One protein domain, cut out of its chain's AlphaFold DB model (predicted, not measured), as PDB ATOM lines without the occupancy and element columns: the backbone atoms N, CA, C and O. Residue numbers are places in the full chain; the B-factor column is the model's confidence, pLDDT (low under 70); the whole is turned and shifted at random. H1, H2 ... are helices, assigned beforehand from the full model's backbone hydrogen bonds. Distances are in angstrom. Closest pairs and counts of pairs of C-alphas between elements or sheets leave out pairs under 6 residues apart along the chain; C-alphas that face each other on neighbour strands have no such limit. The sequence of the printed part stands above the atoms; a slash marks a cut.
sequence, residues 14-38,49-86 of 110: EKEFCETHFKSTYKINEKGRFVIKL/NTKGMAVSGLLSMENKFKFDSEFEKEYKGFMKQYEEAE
ATOM      1  N   GLU A  14     213.845 243.300 165.063       87.19
ATOM      2  CA  GLU A  14     212.492 242.752 164.899       87.19
ATOM      3  C   GLU A  14     211.825 242.339 166.225       87.19
ATOM      4  O   GLU A  14     210.640 242.604 166.435       87.19
ATOM      5  N   LYS A  15     212.563 241.695 167.138       86.06
ATOM      6  CA  LYS A  15     212.038 241.294 168.452       86.06
ATOM      7  C   LYS A  15     211.802 242.499 169.349       86.06
ATOM      8  O   LYS A  15     210.743 242.584 169.965       86.06
ATOM      9  N   GLU A  16     212.747 243.435 169.389       90.81
ATOM     10  CA  GLU A  16     212.604 244.663 170.178       90.81
ATOM     11  C   GLU A  16     211.421 245.512 169.685       90.81
ATOM     12  O   GLU A  16     210.621 246.000 170.492       90.81
ATOM     13  N   PHE A  17     211.241 245.605 168.363       92.31
ATOM     14  CA  PHE A  17     210.066 246.228 167.762       92.31
ATOM     15  C   PHE A  17     208.771 245.538 168.199       92.31
ATOM     16  O   PHE A  17     207.852 246.214 168.659       92.31
ATOM     17  N   CYS A  18     208.687 244.209 168.090       90.81
ATOM     18  CA  CYS A  18     207.490 243.455 168.469       90.81
ATOM     19  C   CYS A  18     207.151 243.606 169.957       90.81
ATOM     20  O   CYS A  18     205.988 243.823 170.292       90.81
ATOM     21  N   GLU A  19     208.143 243.544 170.849       92.56
ATOM     22  CA  GLU A  19     207.928 243.747 172.286       92.56
ATOM     23  C   GLU A  19     207.416 245.159 172.590       92.56
ATOM     24  O   GLU A  19     206.464 245.331 173.357       92.56
ATOM     25  N   THR A  20     208.018 246.173 171.968       93.88
ATOM     26  CA  THR A  20     207.609 247.574 172.133       93.88
ATOM     27  C   THR A  20     206.213 247.820 171.555       93.88
ATOM     28  O   THR A  20     205.373 248.468 172.188       93.88
ATOM     29  N   HIS A  21     205.917 247.262 170.378       94.88
ATOM     30  CA  HIS A  21     204.603 247.340 169.738       94.88
ATOM     31  C   HIS A  21     203.522 246.667 170.581       94.88
ATOM     32  O   HIS A  21     202.448 247.229 170.785       94.88
ATOM     33  N   PHE A  22     203.811 245.483 171.117       93.62
ATOM     34  CA  PHE A  22     202.900 244.790 172.013       93.62
ATOM     35  C   PHE A  22     202.609 245.652 173.241       93.62
ATOM     36  O   PHE A  22     201.456 245.997 173.466       93.62
ATOM     37  N   LYS A  23     203.637 246.097 173.977       94.12
ATOM     38  CA  LYS A  23     203.462 246.926 175.186       94.12
ATOM     39  C   LYS A  23     202.667 248.211 174.928       94.12
ATOM     40  O   LYS A  23     201.921 248.639 175.799       94.12
ATOM     41  N   SER A  24     202.829 248.821 173.754       95.12
ATOM     42  CA  SER A  24     202.159 250.082 173.400       95.12
ATOM     43  C   SER A  24     200.733 249.920 172.866       95.12
ATOM     44  O   SER A  24     199.943 250.855 172.971       95.12
ATOM     45  N   THR A  25     200.386 248.770 172.283       95.06
ATOM     46  CA  THR A  25     199.078 248.558 171.627       95.06
ATOM     47  C   THR A  25     198.179 247.567 172.350       95.06
ATOM     48  O   THR A  25     196.981 247.501 172.071       95.06
ATOM     49  N   TYR A  26     198.751 246.815 173.284       94.56
ATOM     50  CA  TYR A  26     198.046 245.917 174.170       94.56
ATOM     51  C   TYR A  26     197.067 246.683 175.060       94.56
ATOM     52  O   TYR A  26     197.422 247.652 175.732       94.56
ATOM     53  N   LYS A  27     195.836 246.184 175.126       94.75
ATOM     54  CA  LYS A  27     194.859 246.559 176.144       94.75
ATOM     55  C   LYS A  27     193.941 245.388 176.456       94.75
ATOM     56  O   LYS A  27     193.733 244.505 175.624       94.75
ATOM     57  N   ILE A  28     193.351 245.418 177.642       94.94
ATOM     58  CA  ILE A  28     192.222 244.560 177.995       94.94
ATOM     59  C   ILE A  28     190.959 245.405 177.832       94.94
ATOM     60  O   ILE A  28     190.898 246.521 178.346       94.94
ATOM     61  N   ASN A  29     189.982 244.925 177.066       90.62
ATOM     62  CA  ASN A  29     188.713 245.638 176.912       90.62
ATOM     63  C   ASN A  29     187.780 245.411 178.116       90.62
ATOM     64  O   ASN A  29     188.056 244.600 178.995       90.62
ATOM     65  N   GLU A  30     186.634 246.090 178.136       92.88
ATOM     66  CA  GLU A  30     185.636 245.996 179.218       92.88
ATOM     67  C   GLU A  30     185.086 244.573 179.433       92.88
ATOM     68  O   GLU A  30     184.603 244.248 180.513       92.88
ATOM     69  N   LYS A  31     185.200 243.699 178.423       89.62
ATOM     70  CA  LYS A  31     184.814 242.281 178.480       89.62
ATOM     71  C   LYS A  31     185.963 241.366 178.943       89.62
ATOM     72  O   LYS A  31     185.848 240.150 178.828       89.62
ATOM     73  N   GLY A  32     187.091 241.918 179.397       89.12
ATOM     74  CA  GLY A  32     188.262 241.144 179.821       89.12
ATOM     75  C   GLY A  32     189.064 240.514 178.674       89.12
ATOM     76  O   GLY A  32     189.901 239.650 178.925       89.12
ATOM     77  N   ARG A  33     188.828 240.908 177.411       87.12
ATOM     78  CA  ARG A  33     189.517 240.337 176.240       87.12
ATOM     79  C   ARG A  33     190.786 241.111 175.906       87.12
ATOM     80  O   ARG A  33     190.792 242.343 175.923       87.12
ATOM     81  N   PHE A  34     191.818 240.375 175.510       90.44
ATOM     82  CA  PHE A  34     193.042 240.926 174.944       90.44
ATOM     83  C   PHE A  34     192.763 241.569 173.584       90.44
ATOM     84  O   PHE A  34     192.247 240.923 172.674       90.44
ATOM     85  N   VAL A  35     193.126 242.839 173.442       90.06
ATOM     86  CA  VAL A  35     193.076 243.581 172.183       90.06
ATOM     87  C   VAL A  35     194.477 244.091 171.902       90.06
ATOM     88  O   VAL A  35     195.034 244.860 172.682       90.06
ATOM     89  N   ILE A  36     195.056 243.633 170.799       91.62
ATOM     90  CA  ILE A  36     196.424 243.948 170.386       91.62
ATOM     91  C   ILE A  36     196.373 244.343 168.915       91.62
ATOM     92  O   ILE A  36     195.594 243.784 168.140       91.62
ATOM     93  N   LYS A  37     197.199 245.309 168.519       91.12
ATOM     94  CA  LYS A  37     197.377 245.638 167.108       91.12
ATOM     95  C   LYS A  37     198.426 244.701 166.514       91.12
ATOM     96  O   LYS A  37     199.467 244.472 167.124       91.12
ATOM     97  N   LEU A  38     198.156 244.152 165.329       89.50
ATOM     98  CA  LEU A  38     199.151 243.339 164.635       89.50
ATOM     99  C   LEU A  38     200.360 244.215 164.256       89.50
ATOM    100  O   LEU A  38     200.169 245.259 163.618       89.50
ATOM    101  N   ASN A  49     201.114 238.283 147.023       83.38
ATOM    102  CA  ASN A  49     199.807 237.663 146.774       83.38
ATOM    103  C   ASN A  49     199.318 236.822 147.971       83.38
ATOM    104  O   ASN A  49     199.359 235.590 147.954       83.38
ATOM    105  N   THR A  50     198.802 237.502 148.991       89.38
ATOM    106  CA  THR A  50     198.216 236.860 150.181       89.38
ATOM    107  C   THR A  50     196.912 236.115 149.876       89.38
ATOM    108  O   THR A  50     196.645 235.065 150.460       89.38
ATOM    109  N   LYS A  51     196.127 236.585 148.894       87.31
ATOM    110  CA  LYS A  51     194.864 235.951 148.481       87.31
ATOM    111  C   LYS A  51     195.071 234.533 147.964       87.31
ATOM    112  O   LYS A  51     194.366 233.620 148.379       87.31
ATOM    113  N   GLY A  52     196.049 234.339 147.078       88.81
ATOM    114  CA  GLY A  52     196.369 233.018 146.533       88.81
ATOM    115  C   GLY A  52     196.754 232.020 147.626       88.81
ATOM    116  O   GLY A  52     196.289 230.882 147.615       88.81
ATOM    117  N   MET A  53     197.540 232.467 148.611       88.94
ATOM    118  CA  MET A  53     197.913 231.646 149.767       88.94
ATOM    119  C   MET A  53     196.696 231.282 150.625       88.94
ATOM    120  O   MET A  53     196.529 230.114 150.977       88.94
ATOM    121  N   ALA A  54     195.819 232.249 150.912       90.25
ATOM    122  CA  ALA A  54     194.604 232.016 151.688       90.25
ATOM    123  C   ALA A  54     193.639 231.040 150.995       90.25
ATOM    124  O   ALA A  54     193.142 230.112 151.630       90.25
ATOM    125  N   VAL A  55     193.433 231.193 149.682       90.56
ATOM    126  CA  VAL A  55     192.594 230.284 148.884       90.56
ATOM    127  C   VAL A  55     193.184 228.875 148.848       90.56
ATOM    128  O   VAL A  55     192.459 227.905 149.043       90.56
ATOM    129  N   SER A  56     194.499 228.741 148.648       91.12
ATOM    130  CA  SER A  56     195.166 227.433 148.668       91.12
ATOM    131  C   SER A  56     195.005 226.729 150.023       91.12
ATOM    132  O   SER A  56     194.670 225.544 150.076       91.12
ATOM    133  N   GLY A  57     195.158 227.473 151.125       90.00
ATOM    134  CA  GLY A  57     194.910 226.968 152.477       90.00
ATOM    135  C   GLY A  57     193.469 226.492 152.675       90.00
ATOM    136  O   GLY A  57     193.257 225.387 153.177       90.00
ATOM    137  N   LEU A  58     192.490 227.274 152.208       91.31
ATOM    138  CA  LEU A  58     191.073 226.908 152.263       91.31
ATOM    139  C   LEU A  58     190.791 225.615 151.485       91.31
ATOM    140  O   LEU A  58     190.225 224.682 152.046       91.31
ATOM    141  N   LEU A  59     191.253 225.515 150.235       92.88
ATOM    142  CA  LEU A  59     191.074 224.315 149.408       92.88
ATOM    143  C   LEU A  59     191.730 223.078 150.035       92.88
ATOM    144  O   LEU A  59     191.200 221.970 149.953       92.88
ATOM    145  N   SER A  60     192.890 223.248 150.678       91.19
ATOM    146  CA  SER A  60     193.548 222.165 151.414       91.19
ATOM    147  C   SER A  60     192.679 221.663 152.569       91.19
ATOM    148  O   SER A  60     192.537 220.453 152.744       91.19
ATOM    149  N   MET A  61     192.051 222.570 153.323       90.56
ATOM    150  CA  MET A  61     191.126 222.210 154.399       90.56
ATOM    151  C   MET A  61     189.859 221.537 153.880       90.56
ATOM    152  O   MET A  61     189.484 220.488 154.395       90.56
ATOM    153  N   GLU A  62     189.253 222.064 152.816       91.88
ATOM    154  CA  GLU A  62     188.086 221.442 152.182       91.88
ATOM    155  C   GLU A  62     188.382 220.025 151.688       91.88
ATOM    156  O   GLU A  62     187.539 219.137 151.789       91.88
ATOM    157  N   ASN A  63     189.594 219.776 151.189       93.00
ATOM    158  CA  ASN A  63     190.000 218.426 150.824       93.00
ATOM    159  C   ASN A  63     190.140 217.504 152.039       93.00
ATOM    160  O   ASN A  63     189.773 216.340 151.924       93.00
ATOM    161  N   LYS A  64     190.610 217.994 153.193       90.69
ATOM    162  CA  LYS A  64     190.651 217.199 154.435       90.69
ATOM    163  C   LYS A  64     189.249 216.843 154.925       90.69
ATOM    164  O   LYS A  64     189.015 215.690 155.265       90.69
ATOM    165  N   PHE A  65     188.308 217.785 154.867       92.38
ATOM    166  CA  PHE A  65     186.911 217.565 155.263       92.38
ATOM    167  C   PHE A  65     186.243 216.410 154.511       92.38
ATOM    168  O   PHE A  65     185.455 215.667 155.085       92.38
ATOM    169  N   LYS A  66     186.618 216.180 153.245       92.75
ATOM    170  CA  LYS A  66     186.099 215.046 152.458       92.75
ATOM    171  C   LYS A  66     186.451 213.679 153.048       92.75
ATOM    172  O   LYS A  66     185.739 212.716 152.781       92.75
ATOM    173  N   PHE A  67     187.553 213.585 153.787       93.69
ATOM    174  CA  PHE A  67     188.037 212.337 154.379       93.69
ATOM    175  C   PHE A  67     187.817 212.272 155.895       93.69
ATOM    176  O   PHE A  67     187.936 211.194 156.467       93.69
ATOM    177  N   ASP A  68     187.471 213.398 156.524       93.56
ATOM    178  CA  ASP A  68     187.251 213.523 157.962       93.56
ATOM    179  C   ASP A  68     186.055 214.451 158.241       93.56
ATOM    180  O   ASP A  68     186.167 215.680 158.295       93.56
ATOM    181  N   SER A  69     184.879 213.835 158.374       92.69
ATOM    182  CA  SER A  69     183.611 214.539 158.595       92.69
ATOM    183  C   SER A  69     183.446 215.043 160.031       92.69
ATOM    184  O   SER A  69     182.703 216.001 160.263       92.69
ATOM    185  N   GLU A  70     184.139 214.433 160.994       93.00
ATOM    186  CA  GLU A  70     184.165 214.901 162.379       93.00
ATOM    187  C   GLU A  70     184.940 216.215 162.457       93.00
ATOM    188  O   GLU A  70     184.404 217.219 162.932       93.00
ATOM    189  N   PHE A  71     186.123 216.257 161.842       90.69
ATOM    190  CA  PHE A  71     186.926 217.468 161.736       90.69
ATOM    191  C   PHE A  71     186.195 218.612 161.020       90.69
ATOM    192  O   PHE A  71     186.244 219.764 161.456       90.69
ATOM    193  N   GLU A  72     185.468 218.318 159.937       93.19
ATOM    194  CA  GLU A  72     184.639 219.318 159.257       93.19
ATOM    195  C   GLU A  72     183.590 219.928 160.194       93.19
ATOM    196  O   GLU A  72     183.404 221.151 160.232       93.19
ATOM    197  N   LYS A  73     182.895 219.075 160.952       93.62
ATOM    198  CA  LYS A  73     181.844 219.490 161.879       93.62
ATOM    199  C   LYS A  73     182.409 220.349 163.006       93.62
ATOM    200  O   LYS A  73     181.827 221.392 163.308       93.62
ATOM    201  N   GLU A  74     183.523 219.938 163.603       92.62
ATOM    202  CA  GLU A  74     184.204 220.692 164.659       92.62
ATOM    203  C   GLU A  74     184.657 222.061 164.161       92.62
ATOM    204  O   GLU A  74     184.344 223.081 164.777       92.62
ATOM    205  N   TYR A  75     185.308 222.104 162.996       92.56
ATOM    206  CA  TYR A  75     185.770 223.355 162.410       92.56
ATOM    207  C   TYR A  75     184.620 224.324 162.123       92.56
ATOM    208  O   TYR A  75     184.671 225.492 162.508       92.56
ATOM    209  N   LYS A  76     183.556 223.851 161.462       92.00
ATOM    210  CA  LYS A  76     182.384 224.688 161.162       92.00
ATOM    211  C   LYS A  76     181.684 225.156 162.438       92.00
ATOM    212  O   LYS A  76     181.241 226.301 162.498       92.00
ATOM    213  N   GLY A  77     181.616 224.297 163.457       93.38
ATOM    214  CA  GLY A  77     181.111 224.652 164.781       93.38
ATOM    215  C   GLY A  77     181.926 225.773 165.426       93.38
ATOM    216  O   GLY A  77     181.351 226.763 165.875       93.38
ATOM    217  N   PHE A  78     183.255 225.662 165.396       91.50
ATOM    218  CA  PHE A  78     184.163 226.694 165.893       91.50
ATOM    219  C   PHE A  78     183.992 228.020 165.143       91.50
ATOM    220  O   PHE A  78     183.817 229.055 165.777       91.50
ATOM    221  N   MET A  79     183.975 228.005 163.805       91.69
ATOM    222  CA  MET A  79     183.814 229.229 163.007       91.69
ATOM    223  C   MET A  79     182.501 229.948 163.319       91.69
ATOM    224  O   MET A  79     182.486 231.173 163.424       91.69
ATOM    225  N   LYS A  80     181.418 229.192 163.539       93.19
ATOM    226  CA  LYS A  80     180.131 229.747 163.965       93.19
ATOM    227  C   LYS A  80     180.215 230.395 165.350       93.19
ATOM    228  O   LYS A  80     179.767 231.523 165.510       93.19
ATOM    229  N   GLN A  81     180.829 229.730 166.329       92.69
ATOM    230  CA  GLN A  81     181.053 230.322 167.657       92.69
ATOM    231  C   GLN A  81     181.907 231.594 167.575       92.69
ATOM    232  O   GLN A  81     181.678 232.551 168.310       92.69
ATOM    233  N   TYR A  82     182.892 231.615 166.677       91.25
ATOM    234  CA  TYR A  82     183.770 232.760 166.463       91.25
ATOM    235  C   TYR A  82     183.018 233.960 165.864       91.25
ATOM    236  O   TYR A  82     183.240 235.098 166.281       91.25
ATOM    237  N   GLU A  83     182.097 233.706 164.931       91.50
ATOM    238  CA  GLU A  83     181.171 234.710 164.396       91.50
ATOM    239  C   GLU A  83     180.198 235.216 165.476       91.50
ATOM    240  O   GLU A  83     180.081 236.421 165.683       91.50
ATOM    241  N   GLU A  84     179.563 234.314 166.232       93.25
ATOM    242  CA  GLU A  84     178.639 234.653 167.329       93.25
ATOM    243  C   GLU A  84     179.319 235.452 168.453       93.25
ATOM    244  O   GLU A  84     178.694 236.301 169.090       93.25
ATOM    245  N   ALA A  85     180.612 235.217 168.687       89.31
ATOM    246  CA  ALA A  85     181.421 235.968 169.644       89.31
ATOM    247  C   ALA A  85     181.863 237.356 169.138       89.31
ATOM    248  O   ALA A  85     182.589 238.058 169.863       89.31
ATOM    249  N   GLU A  86     181.440 237.738 167.926       87.75
ATOM    250  CA  GLU A  86     181.820 238.958 167.205       87.75
ATOM    251  C   GLU A  86     183.340 239.057 166.979       87.75
ATOM    252  O   GLU A  86     183.910 240.147 166.943       87.75
TER     253      GLU A  86
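What this domain is: This is residues 14 to 38 and 49 to 86 of the 110 residues of an uncharacterized protein of Araneus ventricosus (UniProt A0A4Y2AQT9). Two separate pieces face each other across an empty middle: a V of two long helices, H2 and H3, which meet near their ends, and a shorter helix, H1, followed by a loop that folds back on itself at residues 26 to 38. The tip of the V lies far from H1, and its two arms stick out free with residues 49 to 60 and 76 to 86. The printed part has 63 residues with three named helices in the order H1, H2, H3 and no named strand; the class is all helix. The whole is extended, with a radius of gyration of the C-alphas of 17.2 A, and flat, spanning 44 by 32 by 16 A.

Where its parts are: Find C-alpha 14 at (212.492, 242.752, 164.899); from there H1 runs through residues 14 to 25, 16.1 A from first to last C-alpha. Next come residues 26 to 38, a stretch of 13 residues with no named element. Beyond the cut, look for C-alpha 50 at (198.216, 236.860, 150.181), where H2 begins; it holds residues 50 to 65 and is 22.9 A long from first to last C-alpha. H3 holds residues 69 to 84, measures 22.5 A from first to last C-alpha and ends at C-alpha 84, (178.639, 234.653, 167.329).

How they stand to each other: Start at H1, which touches no helix: it is apart from H2 and apart from H3. After it, look at residues 27 to 28, which pair antiparallel with residues 34 to 35 in a pairing too short to be named. Then go to H2 and H3, which only just touch, with 3 pairs of C-alphas within 8 A, and touch only at the corner by their link. H2 touches with residues 64 to 65 alone, and H3 with residues 71 to 72 alone. Their closest C-alphas are those of Phe 65 and Glu 72, 4.9 A apart. They run opposite ways at a steep tilt of 48 degrees, and their centres are 16.0 A apart. In H1, H2 and H3 every backbone O i to N i+4 pair is within hydrogen-bond range.

The domain as a whole: The two C-alphas farthest apart are those of Ser 24 and Phe 67, at 44.6 A. Residues 39 to 48 are not printed, and C-alphas 38 and 49 are 18.8 A apart across this cut, which falls in the link from H1 to H2. The link from H2 to H3, three residues, is tight. In the B-factor column you will find a mean pLDDT of the printed part of 91.5, and no printed residue is under 70.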